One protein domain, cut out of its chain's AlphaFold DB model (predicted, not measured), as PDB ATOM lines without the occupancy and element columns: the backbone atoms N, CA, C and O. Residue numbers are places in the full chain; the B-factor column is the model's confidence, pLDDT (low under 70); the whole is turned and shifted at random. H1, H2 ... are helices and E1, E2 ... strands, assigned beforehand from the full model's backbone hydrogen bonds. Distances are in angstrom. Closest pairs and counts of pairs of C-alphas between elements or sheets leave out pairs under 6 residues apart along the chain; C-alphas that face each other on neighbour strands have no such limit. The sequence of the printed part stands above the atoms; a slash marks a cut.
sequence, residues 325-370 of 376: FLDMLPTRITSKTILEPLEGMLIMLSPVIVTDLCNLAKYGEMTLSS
ATOM      1  N   PHE A 325      19.081 -35.748  40.404       84.81
ATOM      2  CA  PHE A 325      18.705 -35.762  38.994       84.81
ATOM      3  C   PHE A 325      17.185 -35.799  38.825       84.81
ATOM      4  O   PHE A 325      16.537 -36.783  39.178       84.81
ATOM      5  N   LEU A 326      16.631 -34.749  38.222       81.88
ATOM      6  CA  LEU A 326      15.224 -34.661  37.844       81.88
ATOM      7  C   LEU A 326      15.057 -34.990  36.357       81.88
ATOM      8  O   LEU A 326      15.495 -34.247  35.469       81.88
ATOM      9  N   ASP A 327      14.388 -36.108  36.082       78.25
ATOM     10  CA  ASP A 327      14.049 -36.551  34.729       78.25
ATOM     11  C   ASP A 327      12.913 -35.717  34.111       78.25
ATOM     12  O   ASP A 327      12.921 -35.437  32.911       78.25
ATOM     13  N   MET A 328      11.975 -35.251  34.936       72.94
ATOM     14  CA  MET A 328      10.922 -34.312  34.573       72.94
ATOM     15  C   MET A 328      10.705 -33.268  35.668       72.94
ATOM     16  O   MET A 328      10.771 -33.560  36.859       72.94
ATOM     17  N   LEU A 329      10.368 -32.042  35.255       74.12
ATOM     18  CA  LEU A 329       9.868 -31.035  36.187       74.12
ATOM     19  C   LEU A 329       8.511 -31.478  36.758       74.12
ATOM     20  O   LEU A 329       7.706 -32.056  36.013       74.12
ATOM     21  N   PRO A 330       8.211 -31.167  38.030       68.62
ATOM     22  CA  PRO A 330       6.908 -31.443  38.616       68.62
ATOM     23  C   PRO A 330       5.780 -30.869  37.746       68.62
ATOM     24  O   PRO A 330       5.660 -29.661  37.556       68.62
ATOM     25  N   THR A 331       4.937 -31.747  37.195       57.84
ATOM     26  CA  THR A 331       3.926 -31.391  36.175       57.84
ATOM     27  C   THR A 331       2.771 -30.537  36.714       57.84
ATOM     28  O   THR A 331       1.975 -30.009  35.934       57.84
ATOM     29  N   ARG A 332       2.682 -30.382  38.042       55.16
ATOM     30  CA  ARG A 332       1.765 -29.491  38.763       55.16
ATOM     31  C   ARG A 332       2.419 -29.010  40.057       55.16
ATOM     32  O   ARG A 332       2.271 -29.652  41.091       55.16
ATOM     33  N   ILE A 333       3.071 -27.851  40.027       55.56
ATOM     34  CA  ILE A 333       3.367 -27.103  41.258       55.56
ATOM     35  C   ILE A 333       2.054 -26.440  41.700       55.56
ATOM     36  O   ILE A 333       1.817 -25.259  41.469       55.56
ATOM     37  N   THR A 334       1.118 -27.227  42.237       48.69
ATOM     38  CA  THR A 334      -0.116 -26.690  42.844       48.69
ATOM     39  C   THR A 334       0.131 -26.144  44.250       48.69
ATOM     40  O   THR A 334      -0.701 -25.403  44.764       48.69
ATOM     41  N   SER A 335       1.274 -26.480  44.850       56.19
ATOM     42  CA  SER A 335       1.825 -25.845  46.044       56.19
ATOM     43  C   SER A 335       3.355 -25.892  45.987       56.19
ATOM     44  O   SER A 335       3.927 -26.805  45.385       56.19
ATOM     45  N   LYS A 336       4.013 -24.912  46.624       63.91
ATOM     46  CA  LYS A 336       5.477 -24.873  46.798       63.91
ATOM     47  C   LYS A 336       6.028 -26.112  47.526       63.91
ATOM     48  O   LYS A 336       7.165 -26.488  47.293       63.91
ATOM     49  N   THR A 337       5.162 -26.837  48.238       68.00
ATOM     50  CA  THR A 337       5.470 -28.023  49.053       68.00
ATOM     51  C   THR A 337       6.184 -29.164  48.309       68.00
ATOM     52  O   THR A 337       6.834 -29.989  48.931       68.00
ATOM     53  N   ILE A 338       6.051 -29.248  46.979       73.44
ATOM     54  CA  ILE A 338       6.734 -30.275  46.163       73.44
ATOM     55  C   ILE A 338       8.224 -29.948  45.966       73.44
ATOM     56  O   ILE A 338       9.007 -30.837  45.645       73.44
ATOM     57  N   LEU A 339       8.608 -28.680  46.126       83.06
ATOM     58  CA  LEU A 339       9.983 -28.213  45.970       83.06
ATOM     59  C   LEU A 339      10.745 -28.128  47.296       83.06
ATOM     60  O   LEU A 339      11.961 -28.010  47.245       83.06
ATOM     61  N   GLU A 340      10.071 -28.236  48.443       86.81
ATOM     62  CA  GLU A 340      10.711 -28.180  49.773       86.81
ATOM     63  C   GLU A 340      11.828 -29.225  49.916       86.81
ATOM     64  O   GLU A 340      12.928 -28.851  50.315       86.81
ATOM     65  N   PRO A 341      11.662 -30.496  49.475       89.44
ATOM     66  CA  PRO A 341      12.752 -31.473  49.548       89.44
ATOM     67  C   PRO A 341      13.929 -31.168  48.612       89.44
ATOM     68  O   PRO A 341      14.903 -31.902  48.605       89.44
ATOM     69  N   LEU A 342      13.831 -30.140  47.765       89.31
ATOM     70  CA  LEU A 342      14.877 -29.719  46.830       89.31
ATOM     71  C   LEU A 342      15.445 -28.339  47.180       89.31
ATOM     72  O   LEU A 342      16.310 -27.836  46.460       89.31
ATOM     73  N   GLU A 343      14.949 -27.701  48.239       90.88
ATOM     74  CA  GLU A 343      15.303 -26.331  48.590       90.88
ATOM     75  C   GLU A 343      16.804 -26.200  48.868       90.88
ATOM     76  O   GLU A 343      17.359 -26.905  49.700       90.88
ATOM     77  N   GLY A 344      17.500 -25.318  48.152       91.56
ATOM     78  CA  GLY A 344      18.943 -25.120  48.332       91.56
ATOM     79  C   GLY A 344      19.832 -26.301  47.911       91.56
ATOM     80  O   GLY A 344      21.057 -26.196  48.010       91.56
ATOM     81  N   MET A 345      19.264 -27.409  47.419       92.69
ATOM     82  CA  MET A 345      20.035 -28.559  46.944       92.69
ATOM     83  C   MET A 345      20.627 -28.317  45.556       92.69
ATOM     84  O   MET A 345      20.038 -27.685  44.676       92.69
ATOM     85  N   LEU A 346      21.786 -28.923  45.311       91.00
ATOM     86  CA  LEU A 346      22.353 -29.050  43.980       91.00
ATOM     87  C   LEU A 346      21.508 -30.033  43.156       91.00
ATOM     88  O   LEU A 346      21.523 -31.242  43.393       91.00
ATOM     89  N   ILE A 347      20.794 -29.519  42.157       89.06
ATOM     90  CA  ILE A 347      19.962 -30.320  41.251       89.06
ATOM     91  C   ILE A 347      20.542 -30.365  39.836       89.06
ATOM     92  O   ILE A 347      21.220 -29.443  39.379       89.06
ATOM     93  N   MET A 348      20.234 -31.437  39.111       87.69
ATOM     94  CA  MET A 348      20.507 -31.559  37.683       87.69
ATOM     95  C   MET A 348      19.215 -31.899  36.951       87.69
ATOM     96  O   MET A 348      18.543 -32.871  37.275       87.69
ATOM     97  N   LEU A 349      18.875 -31.105  35.940       84.12
ATOM     98  CA  LEU A 349      17.668 -31.302  35.146       84.12
ATOM     99  C   LEU A 349      18.007 -32.008  33.828       84.12
ATOM    100  O   LEU A 349      19.034 -31.720  33.204       84.12
ATOM    101  N   SER A 350      17.106 -32.869  33.349       84.81
ATOM    102  CA  SER A 350      17.045 -33.198  31.917       84.81
ATOM    103  C   SER A 350      16.852 -31.923  31.076       84.81
ATOM    104  O   SER A 350      16.443 -30.897  31.620       84.81
ATOM    105  N   PRO A 351      17.134 -31.929  29.758       84.88
ATOM    106  CA  PRO A 351      16.956 -30.743  28.925       84.88
ATOM    107  C   PRO A 351      15.558 -30.122  29.083       84.88
ATOM    108  O   PRO A 351      14.548 -30.751  28.768       84.88
ATOM    109  N   VAL A 352      15.520 -28.877  29.559       84.88
ATOM    110  CA  VAL A 352      14.308 -28.077  29.781       84.88
ATOM    111  C   VAL A 352      14.285 -26.867  28.852       84.88
ATOM    112  O   VAL A 352      15.310 -26.442  28.319       84.88
ATOM    113  N   ILE A 353      13.098 -26.296  28.663       83.94
ATOM    114  CA  ILE A 353      12.893 -25.044  27.936       83.94
ATOM    115  C   ILE A 353      12.693 -23.926  28.955       83.94
ATOM    116  O   ILE A 353      11.826 -24.033  29.820       83.94
ATOM    117  N   VAL A 354      13.462 -22.846  28.820       86.44
ATOM    118  CA  VAL A 354      13.219 -21.596  29.548       86.44
ATOM    119  C   VAL A 354      12.026 -20.892  28.909       86.44
ATOM    120  O   VAL A 354      12.054 -20.590  27.715       86.44
ATOM    121  N   THR A 355      10.977 -20.648  29.687       84.06
ATOM    122  CA  THR A 355       9.733 -20.024  29.215       84.06
ATOM    123  C   THR A 355       9.566 -18.582  29.688       84.06
ATOM    124  O   THR A 355       8.855 -17.828  29.029       84.06
ATOM    125  N   ASP A 356      10.242 -18.172  30.766       82.19
ATOM    126  CA  ASP A 356      10.239 -16.792  31.264       82.19
ATOM    127  C   ASP A 356      11.562 -16.442  31.974       82.19
ATOM    128  O   ASP A 356      12.129 -17.262  32.697       82.19
ATOM    129  N   LEU A 357      12.029 -15.211  31.759       87.31
ATOM    130  CA  LEU A 357      13.247 -14.618  32.319       87.31
ATOM    131  C   LEU A 357      12.988 -13.276  33.030       87.31
ATOM    132  O   LEU A 357      13.946 -12.623  33.443       87.31
ATOM    133  N   CYS A 358      11.730 -12.835  33.170       85.88
ATOM    134  CA  CYS A 358      11.389 -11.514  33.715       85.88
ATOM    135  C   CYS A 358      12.000 -11.256  35.100       85.88
ATOM    136  O   CYS A 358      12.418 -10.134  35.391       85.88
ATOM    137  N   ASN A 359      12.094 -12.296  35.930       80.56
ATOM    138  CA  ASN A 359      12.635 -12.201  37.282       80.56
ATOM    139  C   ASN A 359      14.136 -12.503  37.377       80.56
ATOM    140  O   ASN A 359      14.722 -12.242  38.426       80.56
ATOM    141  N   LEU A 360      14.794 -12.969  36.308       79.69
ATOM    142  CA  LEU A 360      16.178 -13.450  36.385       79.69
ATOM    143  C   LEU A 360      17.133 -12.352  36.866       79.69
ATOM    144  O   LEU A 360      17.909 -12.558  37.792       79.69
ATOM    145  N   ALA A 361      17.039 -11.157  36.282       73.50
ATOM    146  CA  ALA A 361      17.930 -10.047  36.619       73.50
ATOM    147  C   ALA A 361      17.671  -9.444  38.011       73.50
ATOM    148  O   ALA A 361      18.530  -8.737  38.532       73.50
ATOM    149  N   LYS A 362      16.485  -9.670  38.590       73.50
ATOM    150  CA  LYS A 362      16.067  -9.058  39.859       73.50
ATOM    151  C   LYS A 362      16.155 -10.023  41.040       73.50
ATOM    152  O   LYS A 362      16.502  -9.597  42.135       73.50
ATOM    153  N   TYR A 363      15.842 -11.292  40.804       74.19
ATOM    154  CA  TYR A 363      15.673 -12.319  41.830       74.19
ATOM    155  C   TYR A 363      16.429 -13.616  41.517       74.19
ATOM    156  O   TYR A 363      16.444 -14.513  42.342       74.19
ATOM    157  N   GLY A 364      17.067 -13.741  40.344       76.81
ATOM    158  CA  GLY A 364      17.737 -14.988  39.949       76.81
ATOM    159  C   GLY A 364      16.785 -16.101  39.503       76.81
ATOM    160  O   GLY A 364      17.223 -17.215  39.237       76.81
ATOM    161  N   GLU A 365      15.491 -15.807  39.382       81.94
ATOM    162  CA  GLU A 365      14.455 -16.791  39.073       81.94
ATOM    163  C   GLU A 365      14.224 -16.937  37.562       81.94
ATOM    164  O   GLU A 365      14.238 -15.960  36.806       81.94
ATOM    165  N   MET A 366      13.926 -18.160  37.125       84.25
ATOM    166  CA  MET A 366      13.511 -18.463  35.754       84.25
ATOM    167  C   MET A 366      12.378 -19.490  35.748       84.25
ATOM    168  O   MET A 366      12.350 -20.395  36.582       84.25
ATOM    169  N   THR A 367      11.470 -19.386  34.779       83.19
ATOM    170  CA  THR A 367      10.402 -20.379  34.592       83.19
ATOM    171  C   THR A 367      10.847 -21.419  33.574       83.19
ATOM    172  O   THR A 367      11.330 -21.076  32.490       83.19
ATOM    173  N   LEU A 368      10.686 -22.696  33.923       83.19
ATOM    174  CA  LEU A 368      11.145 -23.838  33.134       83.19
ATOM    175  C   LEU A 368       9.976 -24.756  32.748       83.19
ATOM    176  O   LEU A 368       8.993 -24.876  33.477       83.19
ATOM    177  N   SER A 369      10.104 -25.451  31.617       79.81
ATOM    178  CA  SER A 369       9.159 -26.474  31.148       79.81
ATOM    179  C   SER A 369       9.890 -27.722  30.641       79.81
ATOM    180  O   SER A 369      10.914 -27.617  29.967       79.81
ATOM    181  N   SER A 370       9.335 -28.912  30.902       73.44
ATOM    182  CA  SER A 370       9.839 -30.211  30.420       73.44
ATOM    183  C   SER A 370       9.476 -30.519  28.952       73.44
ATOM    184  O   SER A 370       9.746 -31.611  28.455       73.44
TER     185      SER A 370
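This is residues 325 to 370 of the 376 residues of the protein "Hypothetical protein" of Polarella glacialis (UniProt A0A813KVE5). Little regular structure: a small ribbon of two antiparallel strands, E2 and E3, joined through a loop with the short helix H1, and a wide loop, residues 325 to 346, leading into strand E1. Residues 332 to 337 and 340 to 345 stick out. The printed part has 46 residues, 14 in named elements, in the order E1, E2, H1, E3, of mixed class; it is only just compact, close to loose, radius of gyration of the C-alphas 11.1 A, spans 25 by 23 by 21 A.

E2, residues 353 to 356, is 9.3 A long from C-alpha 353 at (12.893, -25.044, 27.936). E3, residues 367 to 369, 7.1 A, ends at C-alpha 369 (9.159, -26.474, 31.148). H1 is residues 360 to 363, 5.6 A; E1 is 347 to 349, 6.6 A.

E2 and E3 are antiparallel at 147 degrees; N 353 and O 369, 2.9 A, are within hydrogen-bond range. E1 pairs with no named strand; residues 325 to 326 pair parallel with its residues 348 to 349. E1 is apart from E2, E3 and H1. H1 is too short for an O i to N i+4 pair.

The farthest C-alphas, Asp 327 and Lys 362, are 28.0 A apart. The printed part has no cut. Residues 330 to 337 have pLDDT under 70.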